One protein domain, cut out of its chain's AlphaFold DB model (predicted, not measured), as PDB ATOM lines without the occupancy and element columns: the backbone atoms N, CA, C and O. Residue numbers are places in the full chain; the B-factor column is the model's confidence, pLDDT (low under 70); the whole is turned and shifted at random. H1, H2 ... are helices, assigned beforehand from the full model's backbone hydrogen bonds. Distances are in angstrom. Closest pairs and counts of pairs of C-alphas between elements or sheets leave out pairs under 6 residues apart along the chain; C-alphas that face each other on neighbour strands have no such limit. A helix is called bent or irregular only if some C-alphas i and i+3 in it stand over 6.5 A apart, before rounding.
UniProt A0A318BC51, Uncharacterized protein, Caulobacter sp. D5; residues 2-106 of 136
ATOM      1  N   ALA A   2     208.088 161.660 206.637       55.38
ATOM      2  CA  ALA A   2     208.055 162.273 205.293       55.38
ATOM      3  C   ALA A   2     208.346 161.294 204.131       55.38
ATOM      4  O   ALA A   2     207.643 161.290 203.127       55.38
ATOM      5  N   VAL A   3     209.315 160.387 204.296       61.97
ATOM      6  CA  VAL A   3     209.678 159.386 203.270       61.97
ATOM      7  C   VAL A   3     208.536 158.404 202.969       61.97
ATOM      8  O   VAL A   3     208.428 157.905 201.854       61.97
ATOM      9  N   GLN A   4     207.657 158.132 203.940       68.81
ATOM     10  CA  GLN A   4     206.495 157.261 203.728       68.81
ATOM     11  C   GLN A   4     205.377 157.982 202.965       68.81
ATOM     12  O   GLN A   4     204.728 157.360 202.129       68.81
ATOM     13  N   LEU A   5     205.198 159.293 203.179       72.62
ATOM     14  CA  LEU A   5     204.250 160.102 202.403       72.62
ATOM     15  C   LEU A   5     204.587 160.076 200.913       72.62
ATOM     16  O   LEU A   5     203.694 159.893 200.096       72.62
ATOM     17  N   LEU A   6     205.872 160.161 200.570       85.81
ATOM     18  CA  LEU A   6     206.325 160.143 199.179       85.81
ATOM     19  C   LEU A   6     206.096 158.803 198.467       85.81
ATOM     20  O   LEU A   6     206.146 158.770 197.246       85.81
ATOM     21  N   LYS A   7     205.858 157.702 199.188       86.81
ATOM     22  CA  LYS A   7     205.625 156.378 198.582       86.81
ATOM     23  C   LYS A   7     204.151 156.095 198.296       86.81
ATOM     24  O   LYS A   7     203.859 155.293 197.417       86.81
ATOM     25  N   GLY A   8     203.247 156.730 199.040       91.00
ATOM     26  CA  GLY A   8     201.815 156.457 198.979       91.00
ATOM     27  C   GLY A   8     201.019 157.464 198.157       91.00
ATOM     28  O   GLY A   8     201.558 158.196 197.322       91.00
ATOM     29  N   ARG A   9     199.711 157.488 198.424       93.88
ATOM     30  CA  ARG A   9     198.718 158.358 197.775       93.88
ATOM     31  C   ARG A   9     198.047 159.281 198.793       93.88
ATOM     32  O   ARG A   9     197.818 158.873 199.933       93.88
ATOM     33  N   ILE A  10     197.683 160.497 198.371       95.25
ATOM     34  CA  ILE A  10     196.841 161.418 199.159       95.25
ATOM     35  C   ILE A  10     195.611 161.884 198.377       95.25
ATOM     36  O   ILE A  10     195.651 162.088 197.159       95.25
ATOM     37  N   ASN A  11     194.506 162.077 199.100       95.00
ATOM     38  CA  ASN A  11     193.259 162.579 198.532       95.00
ATOM     39  C   ASN A  11     193.295 164.110 198.330       95.00
ATOM     40  O   ASN A  11     194.205 164.802 198.791       95.00
ATOM     41  N   ARG A  12     192.267 164.644 197.655       96.00
ATOM     42  CA  ARG A  12     192.142 166.083 197.365       96.00
ATOM     43  C   ARG A  12     192.009 166.955 198.615       96.00
ATOM     44  O   ARG A  12     192.570 168.041 198.634       96.00
ATOM     45  N   ALA A  13     191.273 166.507 199.634       95.81
ATOM     46  CA  ALA A  13     191.027 167.300 200.837       95.81
ATOM     47  C   ALA A  13     192.328 167.521 201.619       95.81
ATOM     48  O   ALA A  13     192.702 168.659 201.884       95.81
ATOM     49  N   THR A  14     193.068 166.444 201.901       95.69
ATOM     50  CA  THR A  14     194.391 166.525 202.534       95.69
ATOM     51  C   THR A  14     195.347 167.374 201.696       95.69
ATOM     52  O   THR A  14     196.037 168.234 202.238       95.69
ATOM     53  N   TYR A  15     195.374 167.163 200.376       96.88
ATOM     54  CA  TYR A  15     196.218 167.933 199.463       96.88
ATOM     55  C   TYR A  15     195.944 169.441 199.551       96.88
ATOM     56  O   TYR A  15     196.873 170.212 199.774       96.88
ATOM     57  N   TRP A  16     194.679 169.862 199.447       97.81
ATOM     58  CA  TRP A  16     194.310 171.277 199.505       97.81
ATOM     59  C   TRP A  16     194.605 171.921 200.857       97.81
ATOM     60  O   TRP A  16     195.003 173.081 200.885       97.81
ATOM     61  N   ILE A  17     194.484 171.179 201.963       97.62
ATOM     62  CA  ILE A  17     194.898 171.681 203.279       97.62
ATOM     63  C   ILE A  17     196.407 171.925 203.324       97.62
ATOM     64  O   ILE A  17     196.827 172.999 203.744       97.62
ATOM     65  N   ILE A  18     197.231 170.979 202.859       96.81
ATOM     66  CA  ILE A  18     198.691 171.158 202.858       96.81
ATOM     67  C   ILE A  18     199.088 172.341 201.964       96.81
ATOM     68  O   ILE A  18     199.873 173.188 202.386       96.81
ATOM     69  N   VAL A  19     198.514 172.429 200.759       97.75
ATOM     70  CA  VAL A  19     198.765 173.532 199.820       97.75
ATOM     71  C   VAL A  19     198.330 174.872 200.409       97.75
ATOM     72  O   VAL A  19     199.112 175.819 200.401       97.75
ATOM     73  N   GLY A  20     197.119 174.951 200.961       97.75
ATOM     74  CA  GLY A  20     196.590 176.174 201.564       97.75
ATOM     75  C   GLY A  20     197.444 176.660 202.735       97.75
ATOM     76  O   GLY A  20     197.791 177.836 202.788       97.75
ATOM     77  N   VAL A  21     197.857 175.752 203.626       97.38
ATOM     78  CA  VAL A  21     198.750 176.073 204.750       97.38
ATOM     79  C   VAL A  21     200.121 176.540 204.256       97.38
ATOM     80  O   VAL A  21     200.635 177.536 204.759       97.38
ATOM     81  N   ALA A  22     200.707 175.870 203.259       97.06
ATOM     82  CA  ALA A  22     202.003 176.257 202.701       97.06
ATOM     83  C   ALA A  22     201.961 177.645 202.039       97.06
ATOM     84  O   ALA A  22     202.859 178.456 202.269       97.06
ATOM     85  N   ILE A  23     200.906 177.942 201.270       96.06
ATOM     86  CA  ILE A  23     200.703 179.259 200.653       96.06
ATOM     87  C   ILE A  23     200.501 180.326 201.730       96.06
ATOM     88  O   ILE A  23     201.164 181.359 201.689       96.06
ATOM     89  N   ALA A  24     199.640 180.078 202.721       96.75
ATOM     90  CA  ALA A  24     199.406 181.022 203.810       96.75
ATOM     91  C   ALA A  24     200.700 181.328 204.580       96.75
ATOM     92  O   ALA A  24     201.018 182.494 204.807       96.75
ATOM     93  N   ALA A  25     201.489 180.303 204.913       96.31
ATOM     94  CA  ALA A  25     202.776 180.473 205.581       96.31
ATOM     95  C   ALA A  25     203.764 181.294 204.732       96.31
ATOM     96  O   ALA A  25     204.390 182.222 205.248       96.31
ATOM     97  N   ALA A  26     203.859 181.013 203.428       94.38
ATOM     98  CA  ALA A  26     204.712 181.768 202.512       94.38
ATOM     99  C   ALA A  26     204.287 183.242 202.403       94.38
ATOM    100  O   ALA A  26     205.137 184.132 202.459       94.38
ATOM    101  N   LEU A  27     202.981 183.509 202.303       94.00
ATOM    102  CA  LEU A  27     202.435 184.866 202.248       94.00
ATOM    103  C   LEU A  27     202.683 185.630 203.549       94.00
ATOM    104  O   LEU A  27     203.148 186.765 203.501       94.00
ATOM    105  N   ILE A  28     202.445 185.012 204.709       96.25
ATOM    106  CA  ILE A  28     202.734 185.624 206.014       96.25
ATOM    107  C   ILE A  28     204.231 185.943 206.124       96.25
ATOM    108  O   ILE A  28     204.596 187.058 206.494       96.25
ATOM    109  N   SER A  29     205.105 185.010 205.732       94.88
ATOM    110  CA  SER A  29     206.554 185.234 205.690       94.88
ATOM    111  C   SER A  29     206.942 186.430 204.817       94.88
ATOM    112  O   SER A  29     207.696 187.301 205.255       94.88
ATOM    113  N   GLY A  30     206.394 186.517 203.604       93.00
ATOM    114  CA  GLY A  30     206.705 187.596 202.667       93.00
ATOM    115  C   GLY A  30     206.119 188.951 203.071       93.00
ATOM    116  O   GLY A  30     206.786 189.975 202.953       93.00
ATOM    117  N   VAL A  31     204.885 188.979 203.574       94.69
ATOM    118  CA  VAL A  31     204.164 190.226 203.864       94.69
ATOM    119  C   VAL A  31     204.524 190.784 205.235       94.69
ATOM    120  O   VAL A  31     204.810 191.979 205.328       94.69
ATOM    121  N   VAL A  32     204.526 189.940 206.272       95.88
ATOM    122  CA  VAL A  32     204.726 190.347 207.674       95.88
ATOM    123  C   VAL A  32     206.208 190.382 208.012       95.88
ATOM    124  O   VAL A  32     206.718 191.400 208.470       95.88
ATOM    125  N   PHE A  33     206.918 189.285 207.741       94.56
ATOM    126  CA  PHE A  33     208.327 189.151 208.117       94.56
ATOM    127  C   PHE A  33     209.297 189.669 207.048       94.56
ATOM    128  O   PHE A  33     210.498 189.724 207.307       94.56
ATOM    129  N   LYS A  34     208.796 190.049 205.861       93.25
ATOM    130  CA  LYS A  34     209.589 190.520 204.708       93.25
ATOM    131  C   LYS A  34     210.709 189.550 204.321       93.25
ATOM    132  O   LYS A  34     211.788 189.962 203.903       93.25
ATOM    133  N   ARG A  35     210.461 188.245 204.478       88.44
ATOM    134  CA  ARG A  35     211.439 187.184 204.217       88.44
ATOM    135  C   ARG A  35     210.851 186.104 203.312       88.44
ATOM    136  O   ARG A  35     209.714 185.682 203.542       88.44
ATOM    137  N   PRO A  36     211.608 185.612 202.317       83.38
ATOM    138  CA  PRO A  36     211.185 184.453 201.545       83.38
ATOM    139  C   PRO A  36     211.141 183.209 202.440       83.38
ATOM    140  O   PRO A  36     211.917 183.085 203.388       83.38
ATOM    141  N   MET A  37     210.260 182.262 202.111       87.50
ATOM    142  CA  MET A  37     210.122 180.993 202.832       87.50
ATOM    143  C   MET A  37     210.345 179.802 201.885       87.50
ATOM    144  O   MET A  37     209.379 179.156 201.479       87.50
ATOM    145  N   PRO A  38     211.606 179.461 201.545       86.69
ATOM    146  CA  PRO A  38     211.917 178.344 200.642       86.69
ATOM    147  C   PRO A  38     211.341 177.000 201.113       86.69
ATOM    148  O   PRO A  38     211.001 176.134 200.311       86.69
ATOM    149  N   ALA A  39     211.160 176.832 202.428       89.69
ATOM    150  CA  ALA A  39     210.542 175.643 203.007       89.69
ATOM    151  C   ALA A  39     209.114 175.385 202.485       89.69
ATOM    152  O   ALA A  39     208.714 174.227 202.375       89.69
ATOM    153  N   ALA A  40     208.356 176.426 202.114       91.94
ATOM    154  CA  ALA A  40     207.022 176.260 201.538       91.94
ATOM    155  C   ALA A  40     207.071 175.492 200.206       91.94
ATOM    156  O   ALA A  40     206.232 174.631 199.962       91.94
ATOM    157  N   GLN A  41     208.100 175.724 199.390       91.19
ATOM    158  CA  GLN A  41     208.320 175.019 198.127       91.19
ATOM    159  C   GLN A  41     208.548 173.519 198.348       91.19
ATOM    160  O   GLN A  41     207.957 172.681 197.669       91.19
ATOM    161  N   VAL A  42     209.339 173.170 199.366       92.56
ATOM    162  CA  VAL A  42     209.579 171.772 199.755       92.56
ATOM    163  C   VAL A  42     208.283 171.105 200.220       92.56
ATOM    164  O   VAL A  42     207.998 169.972 199.835       92.56
ATOM    165  N   VAL A  43     207.463 171.806 201.006       95.12
ATOM    166  CA  VAL A  43     206.155 171.296 201.450       95.12
ATOM    167  C   VAL A  43     205.218 171.063 200.262       95.12
ATOM    168  O   VAL A  43     204.578 170.011 200.189       95.12
ATOM    169  N   LEU A  44     205.171 171.993 199.302       96.00
ATOM    170  CA  LEU A  44     204.372 171.846 198.083       96.00
ATOM    171  C   LEU A  44     204.837 170.649 197.240       96.00
ATOM    172  O   LEU A  44     203.995 169.880 196.776       96.00
ATOM    173  N   LEU A  45     206.148 170.421 197.108       95.62
ATOM    174  CA  LEU A  45     206.690 169.231 196.447       95.62
ATOM    175  C   LEU A  45     206.266 167.938 197.167       95.62
ATOM    176  O   LEU A  45     205.796 166.995 196.526       95.62
ATOM    177  N   ILE A  46     206.384 167.901 198.499       94.56
ATOM    178  CA  ILE A  46     205.978 166.750 199.323       94.56
ATOM    179  C   ILE A  46     204.476 166.461 199.186       94.56
ATOM    180  O   ILE A  46     204.081 165.300 199.256       94.56
ATOM    181  N   ALA A  47     203.640 167.477 198.960       95.88
ATOM    182  CA  ALA A  47     202.215 167.300 198.682       95.88
ATOM    183  C   ALA A  47     201.944 166.849 197.234       95.88
ATOM    184  O   ALA A  47     201.101 165.981 196.995       95.88
ATOM    185  N   ALA A  48     202.660 167.416 196.260       96.94
ATOM    186  CA  ALA A  48     202.445 167.164 194.838       96.94
ATOM    187  C   ALA A  48     202.774 165.719 194.433       96.94
ATOM    188  O   ALA A  48     202.041 165.120 193.645       96.94
ATOM    189  N   VAL A  49     203.834 165.129 194.995       96.44
ATOM    190  CA  VAL A  49     204.267 163.753 194.683       96.44
ATOM    191  C   VAL A  49     203.180 162.699 194.968       96.44
ATOM    192  O   VAL A  49     202.734 162.039 194.024       96.44
ATOM    193  N   PRO A  50     202.674 162.534 196.204       95.31
ATOM    194  CA  PRO A  50     201.624 161.557 196.485       95.31
ATOM    195  C   PRO A  50     200.276 161.915 195.845       95.31
ATOM    196  O   PRO A  50     199.433 161.036 195.646       95.31
ATOM    197  N   ARG A  51     200.050 163.185 195.485       96.81
ATOM    198  CA  ARG A  51     198.881 163.584 194.694       96.81
ATOM    199  C   ARG A  51     198.993 163.089 193.248       96.81
ATOM    200  O   ARG A  51     198.032 162.536 192.725       96.81
ATOM    201  N   LEU A  52     200.168 163.198 192.625       97.12
ATOM    202  CA  LEU A  52     200.453 162.592 191.316       97.12
ATOM    203  C   LEU A  52     200.314 161.068 191.348       97.12
ATOM    204  O   LEU A  52     199.759 160.482 190.416       97.12
ATOM    205  N   HIS A  53     200.764 160.431 192.430       96.56
ATOM    206  CA  HIS A  53     200.590 158.994 192.632       96.56
ATOM    207  C   HIS A  53     199.114 158.597 192.665       96.56
ATOM    208  O   HIS A  53     198.730 157.580 192.086       96.56
ATOM    209  N   ASP A  54     198.258 159.426 193.264       96.38
ATOM    210  CA  ASP A  54     196.813 159.199 193.269       96.38
ATOM    211  C   ASP A  54     196.177 159.294 191.869       96.38
ATOM    212  O   ASP A  54     195.196 158.609 191.576       96.38
ATOM    213  N   LEU A  55     196.788 160.069 190.969       96.56
ATOM    214  CA  LEU A  55     196.441 160.136 189.545       96.56
ATOM    215  C   LEU A  55     197.071 158.996 188.715       96.56
ATOM    216  O   LEU A  55     196.839 158.904 187.509       96.56
ATOM    217  N   GLY A  56     197.870 158.122 189.336       95.25
ATOM    218  CA  GLY A  56     198.600 157.035 188.673       95.25
ATOM    219  C   GLY A  56     199.860 157.490 187.927       95.25
ATOM    220  O   GLY A  56     200.417 156.731 187.134       95.25
ATOM    221  N   ARG A  57     200.331 158.719 188.159       96.19
ATOM    222  CA  ARG A  57     201.523 159.293 187.516       96.19
ATOM    223  C   ARG A  57     202.727 159.250 188.452       96.19
ATOM    224  O   ARG A  57     202.588 159.079 189.651       96.19
ATOM    225  N   SER A  58     203.928 159.327 187.885       95.12
ATOM    226  CA  SER A  58     205.180 159.351 188.656       95.12
ATOM    227  C   SER A  58     205.370 160.690 189.374       95.12
ATOM    228  O   SER A  58     205.133 161.731 188.763       95.12
ATOM    229  N   GLY A  59     205.874 160.681 190.610       93.06
ATOM    230  CA  GLY A  59     206.275 161.897 191.327       93.06
ATOM    231  C   GLY A  59     207.368 162.716 190.626       93.06
ATOM    232  O   GLY A  59     207.470 163.918 190.858       93.06
ATOM    233  N   TRP A  60     208.129 162.105 189.708       94.00
ATOM    234  CA  TRP A  60     209.159 162.788 188.913       94.00
ATOM    235  C   TRP A  60     208.625 163.960 188.079       94.00
ATOM    236  O   TRP A  60     209.379 164.893 187.823       94.00
ATOM    237  N   TRP A  61     207.335 163.964 187.716       93.31
ATOM    238  CA  TRP A  61     206.717 165.113 187.044       93.31
ATOM    239  C   TRP A  61     206.717 166.367 187.925       93.31
ATOM    240  O   TRP A  61     207.051 167.447 187.446       93.31
ATOM    241  N   ALA A  62     206.410 166.224 189.220       93.38
ATOM    242  CA  ALA A  62     206.559 167.323 190.170       93.38
ATOM    243  C   ALA A  62     208.042 167.616 190.422       93.38
ATOM    244  O   ALA A  62     208.448 168.769 190.357       93.38
ATOM    245  N   GLY A  63     208.865 166.584 190.633       92.81
ATOM    246  CA  GLY A  63     210.305 166.752 190.862       92.81
ATOM    247  C   GLY A  63     210.983 167.622 189.798       92.81
ATOM    248  O   GLY A  63     211.643 168.594 190.146       92.81
ATOM    249  N   GLY A  64     210.754 167.337 188.512       94.62
ATOM    250  CA  GLY A  64     211.316 168.124 187.410       94.62
ATOM    251  C   GLY A  64     210.876 169.591 187.426       94.62
ATOM    252  O   GLY A  64     211.714 170.474 187.266       94.62
ATOM    253  N   PHE A  65     209.591 169.857 187.689       95.50
ATOM    254  CA  PHE A  65     209.074 171.222 187.803       95.50
ATOM    255  C   PHE A  65     209.749 171.997 188.944       95.50
ATOM    256  O   PHE A  65     210.293 173.075 188.723       95.50
ATOM    257  N   PHE A  66     209.771 171.425 190.152       95.06
ATOM    258  CA  PHE A  66     210.343 172.084 191.330       95.06
ATOM    259  C   PHE A  66     211.865 172.262 191.225       95.06
ATOM    260  O   PHE A  66     212.393 173.260 191.711       95.06
ATOM    261  N   ILE A  67     212.577 171.340 190.566       95.06
ATOM    262  CA  ILE A  67     214.009 171.499 190.265       95.06
ATOM    263  C   ILE A  67     214.224 172.681 189.316       95.06
ATOM    264  O   ILE A  67     215.071 173.528 189.595       95.06
ATOM    265  N   ALA A  68     213.451 172.771 188.228       95.44
ATOM    266  CA  ALA A  68     213.560 173.873 187.273       95.44
ATOM    267  C   ALA A  68     213.237 175.229 187.921       95.44
ATOM    268  O   ALA A  68     213.970 176.198 187.733       95.44
ATOM    269  N   GLU A  69     212.186 175.290 188.739       94.62
ATOM    270  CA  GLU A  69     211.808 176.493 189.480       94.62
ATOM    271  C   GLU A  69     212.889 176.902 190.497       94.62
ATOM    272  O   GLU A  69     213.260 178.071 190.573       94.62
ATOM    273  N   THR A  70     213.460 175.941 191.229       92.75
ATOM    274  CA  THR A  70     214.573 176.185 192.167       92.75
ATOM    275  C   THR A  70     215.802 176.721 191.428       92.75
ATOM    276  O   THR A  70     216.396 177.712 191.849       92.75
ATOM    277  N   ALA A  71     216.165 176.112 190.296       94.62
ATOM    278  CA  ALA A  71     217.272 176.574 189.463       94.62
ATOM    279  C   ALA A  71     217.035 177.998 188.942       94.62
ATOM    280  O   ALA A  71     217.958 178.810 188.943       94.62
ATOM    281  N   LEU A  72     215.800 178.336 188.565       95.44
ATOM    282  CA  LEU A  72     215.444 179.697 188.177       95.44
ATOM    283  C   LEU A  72     215.598 180.669 189.353       95.44
ATOM    284  O   LEU A  72     216.265 181.685 189.199       95.44
ATOM    285  N   ILE A  73     215.046 180.361 190.528       91.81
ATOM    286  CA  ILE A  73     215.094 181.252 191.699       91.81
ATOM    287  C   ILE A  73     216.536 181.532 192.131       91.81
ATOM    288  O   ILE A  73     216.897 182.693 192.305       91.81
ATOM    289  N   PHE A  74     217.359 180.493 192.282       90.81
ATOM    290  CA  PHE A  74     218.714 180.636 192.825       90.81
ATOM    291  C   PHE A  74     219.781 180.911 191.763       90.81
ATOM    292  O   PHE A  74     220.789 181.540 192.068       90.81
ATOM    293  N   GLY A  75     219.586 180.439 190.533       93.94
ATOM    294  CA  GLY A  75     220.558 180.559 189.446       93.94
ATOM    295  C   GLY A  75     220.216 181.644 188.429       93.94
ATOM    296  O   GLY A  75     221.118 182.275 187.890       93.94
ATOM    297  N   GLY A  76     218.930 181.903 188.177       94.44
ATOM    298  CA  GLY A  76     218.476 182.737 187.060       94.44
ATOM    299  C   GLY A  76     219.045 184.155 187.059       94.44
ATOM    300  O   GLY A  76     219.409 184.656 185.999       94.44
ATOM    301  N   GLY A  77     219.212 184.766 188.236       93.94
ATOM    302  CA  GLY A  77     219.775 186.115 188.369       93.94
ATOM    303  C   GLY A  77     221.250 186.240 187.967       93.94
ATOM    304  O   GLY A  77     221.710 187.347 187.710       93.94
ATOM    305  N   PHE A  78     221.989 185.128 187.876       96.25
ATOM    306  CA  PHE A  78     223.377 185.117 187.399       96.25
ATOM    307  C   PHE A  78     223.491 185.023 185.873       96.25
ATOM    308  O   PHE A  78     224.557 185.292 185.326       96.25
ATOM    309  N   VAL A  79     222.419 184.610 185.189       96.12
ATOM    310  CA  VAL A  79     222.447 184.270 183.754       96.12
ATOM    311  C   VAL A  79     221.528 185.166 182.923       96.12
ATOM    312  O   VAL A  79     221.755 185.351 181.731       96.12
ATOM    313  N   LEU A  80     220.483 185.720 183.537       96.50
ATOM    314  CA  LEU A  80     219.484 186.561 182.887       96.50
ATOM    315  C   LEU A  80     219.620 188.013 183.348       96.50
ATOM    316  O   LEU A  80     219.893 188.289 184.514       96.50
ATOM    317  N   SER A  81     219.358 188.954 182.439       97.25
ATOM    318  CA  SER A  81     219.217 190.362 182.814       97.25
ATOM    319  C   SER A  81     217.943 190.584 183.657       97.25
ATOM    320  O   SER A  81     217.031 189.747 183.631       97.25
ATOM    321  N   PRO A  82     217.842 191.700 184.411       96.69
ATOM    322  CA  PRO A  82     216.785 191.875 185.409       96.69
ATOM    323  C   PRO A  82     215.361 191.718 184.864       96.69
ATOM    324  O   PRO A  82     214.548 191.029 185.475       96.69
ATOM    325  N   GLN A  83     215.053 192.302 183.701       97.25
ATOM    326  CA  GLN A  83     213.696 192.258 183.150       97.25
ATOM    327  C   GLN A  83     213.284 190.838 182.696       97.25
ATOM    328  O   GLN A  83     212.247 190.359 183.156       97.25
ATOM    329  N   PRO A  84     214.065 190.111 181.867       97.19
ATOM    330  CA  PRO A  84     213.793 188.704 181.562       97.19
ATOM    331  C   PRO A  84     213.719 187.800 182.792       97.19
ATOM    332  O   PRO A  84     212.861 186.922 182.837       97.19
ATOM    333  N   TYR A  85     214.577 188.018 183.794       96.94
ATOM    334  CA  TYR A  85     214.547 187.248 185.036       96.94
ATOM    335  C   TYR A  85     213.210 187.411 185.772       96.94
ATOM    336  O   TYR A  85     212.572 186.417 186.117       96.94
ATOM    337  N   GLN A  86     212.738 188.652 185.936       96.00
ATOM    338  CA  GLN A  86     211.446 188.929 186.569       96.00
ATOM    339  C   GLN A  86     210.272 188.342 185.776       96.00
ATOM    340  O   GLN A  86     209.383 187.719 186.357       96.00
ATOM    341  N   SER A  87     210.287 188.463 184.446       97.44
ATOM    342  CA  SER A  87     209.273 187.837 183.589       97.44
ATOM    343  C   SER A  87     209.257 186.312 183.738       97.44
ATOM    344  O   SER A  87     208.186 185.716 183.859       97.44
ATOM    345  N   ALA A  88     210.431 185.673 183.776       96.81
ATOM    346  CA  ALA A  88     210.551 184.229 183.957       96.81
ATOM    347  C   ALA A  88     210.011 183.777 185.322       96.81
ATOM    348  O   ALA A  88     209.282 182.787 185.388       96.81
ATOM    349  N   LEU A  89     210.304 184.518 186.397       95.12
ATOM    350  CA  LEU A  89     209.732 184.258 187.721       95.12
ATOM    351  C   LEU A  89     208.203 184.382 187.714       95.12
ATOM    352  O   LEU A  89     207.518 183.516 188.253       95.12
ATOM    353  N   GLY A  90     207.657 185.412 187.061       95.75
ATOM    354  CA  GLY A  90     206.209 185.586 186.922       95.75
ATOM    355  C   GLY A  90     205.540 184.403 186.213       95.75
ATOM    356  O   GLY A  90     204.535 183.876 186.691       95.75
ATOM    357  N   VAL A  91     206.134 183.927 185.115       97.38
ATOM    358  CA  VAL A  91     205.659 182.730 184.403       97.38
ATOM    359  C   VAL A  91     205.762 181.485 185.284       97.38
ATOM    360  O   VAL A  91     204.807 180.714 185.349       97.38
ATOM    361  N   ALA A  92     206.877 181.292 185.996       95.44
ATOM    362  CA  ALA A  92     207.060 180.150 186.889       95.44
ATOM    363  C   ALA A  92     205.982 180.100 187.984       95.44
ATOM    364  O   ALA A  92     205.378 179.049 188.193       95.44
ATOM    365  N   VAL A  93     205.650 181.244 188.595       94.12
ATOM    366  CA  VAL A  93     204.577 181.352 189.597       94.12
ATOM    367  C   VAL A  93     203.212 180.980 189.010       94.12
ATOM    368  O   VAL A  93     202.454 180.239 189.640       94.12
ATOM    369  N   LEU A  94     202.890 181.441 187.796       97.00
ATOM    370  CA  LEU A  94     201.638 181.076 187.123       97.00
ATOM    371  C   LEU A  94     201.574 179.578 186.800       97.00
ATOM    372  O   LEU A  94     200.534 178.946 186.996       97.00
ATOM    373  N   LEU A  95     202.684 178.993 186.344       97.38
ATOM    374  CA  LEU A  95     202.770 177.559 186.079       97.38
ATOM    375  C   LEU A  95     202.654 176.733 187.362       97.38
ATOM    376  O   LEU A  95     201.963 175.715 187.352       97.38
ATOM    377  N   LEU A  96     203.260 177.177 188.469       95.88
ATOM    378  CA  LEU A  96     203.117 176.531 189.772       95.88
ATOM    379  C   LEU A  96     201.652 176.568 190.218       95.88
ATOM    380  O   LEU A  96     201.100 175.531 190.583       95.88
ATOM    381  N   ALA A  97     200.992 177.725 190.130       96.12
ATOM    382  CA  ALA A  97     199.574 177.852 190.460       96.12
ATOM    383  C   ALA A  97     198.702 176.917 189.601       96.12
ATOM    384  O   ALA A  97     197.855 176.196 190.135       96.12
ATOM    385  N   GLY A  98     198.954 176.865 188.289       97.31
ATOM    386  CA  GLY A  98     198.270 175.963 187.362       97.31
ATOM    387  C   GLY A  98     198.498 174.485 187.691       97.31
ATOM    388  O   GLY A  98     197.540 173.716 187.763       97.31
ATOM    389  N   LEU A  99     199.743 174.083 187.963       96.56
ATOM    390  CA  LEU A  99     200.087 172.726 188.393       96.56
ATOM    391  C   LEU A  99     199.329 172.354 189.669       96.56
ATOM    392  O   LEU A  99     198.687 171.302 189.719       96.56
ATOM    393  N   LEU A 100     199.372 173.220 190.686       97.88
ATOM    394  CA  LEU A 100     198.731 172.958 191.968       97.88
ATOM    395  C   LEU A 100     197.209 172.825 191.822       97.88
ATOM    396  O   LEU A 100     196.617 171.911 192.405       97.88
ATOM    397  N   ALA A 101     196.592 173.689 191.013       97.94
ATOM    398  CA  ALA A 101     195.169 173.642 190.707       97.94
ATOM    399  C   ALA A 101     194.783 172.369 189.948       97.94
ATOM    400  O   ALA A 101     193.857 171.671 190.361       97.94
ATOM    401  N   CYS A 102     195.524 172.005 188.898       97.19
ATOM    402  CA  CYS A 102     195.297 170.779 188.133       97.19
ATOM    403  C   CYS A 102     195.375 169.533 189.024       97.19
ATOM    404  O   CYS A 102     194.478 168.688 189.003       97.19
ATOM    405  N   LEU A 103     196.414 169.437 189.857       97.31
ATOM    406  CA  LEU A 103     196.570 168.333 190.802       97.31
ATOM    407  C   LEU A 103     195.421 168.274 191.816       97.31
ATOM    408  O   LEU A 103     194.947 167.184 192.142       97.31
ATOM    409  N   GLY A 104     194.948 169.424 192.295       96.88
ATOM    410  CA  GLY A 104     193.859 169.507 193.262       96.88
ATOM    411  C   GLY A 104     192.457 169.311 192.680       96.88
ATOM    412  O   GLY A 104     191.568 168.872 193.410       96.88
ATOM    413  N   ALA A 105     192.246 169.603 191.396       97.38
ATOM    414  CA  ALA A 105     190.947 169.503 190.731       97.38
ATOM    415  C   ALA A 105     190.666 168.093 190.192       97.38
ATOM    416  O   ALA A 105     189.550 167.584 190.314       97.38
ATOM    417  N   LEU A 106     191.679 167.434 189.622       96.94
ATOM    418  CA  LEU A 106     191.498 166.133 188.980       96.94
ATOM    419  C   LEU A 106     191.119 165.047 190.002       96.94
ATOM    420  O   LEU A 106     191.693 165.002 191.094       96.94
TER     421      LEU A 106
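This is residues 2 to 106 of the 136 residues of an uncharacterized protein of Caulobacter sp. D5 (UniProt A0A318BC51). Two helical hairpins, H2 with H3 and H4 with H5, spread apart like a V; they come together at the end of the bundle near residues 12, 50, 62 and 104. The short H1 lies outside the four long helices, at that same end. The 105 printed residues have five named helices, H1 to H5 in chain order, and no named strand: all helix. The whole is compact, with a radius of gyration of the C-alphas of 14.4 A and spans of 41 by 29 by 25 A.

Start at the longest helix, H5, residues 82 to 105. H4, residues 60 to 79, forms a hairpin with it at a shallow tilt of 15 degrees; C-alphas 77 and 85 are closest, 6.3 A. H3, residues 38 to 54, touches H5 through residues 48 to 52 alone, at a steep tilt of 38 degrees, the same way; C-alphas 51 and 103 are closest, 6.6 A. H2, residues 12 to 31, forms a hairpin with H3 at 13 degrees, a shallow tilt; C-alphas 22 and 40 are closest, 5.2 A. H2 and H4 are apart. H1, residues 2 to 5, only just touches H3, with 3 pairs of C-alphas within 8 A, Leu 5 and Pro 50 closest at 6.6 A. Every O i to N i+4 pair is within hydrogen-bond range in H2 and H5, 11 of 13 in H3 and 12 of 16 in H4; H1 is too short for such a pair.

Find C-alpha 82 at (216.785, 191.875, 185.409); from there H5 runs 34.6 A to C-alpha 105 at (190.947, 169.503, 190.731). H2 is 27.7 A long, H3 25.5 A, H4 25.8 A and H1 5.2 A. H4 is irregular, C-alphas 74 and 77 being 7.1 A apart, with a kink of 45 degrees near residue 73.

The C-alphas of Gly 8 and Ser 81 are farthest apart, 41.4 A. The printed part has no cut and no long link. Confidence is under 70 at residues 2 to 4.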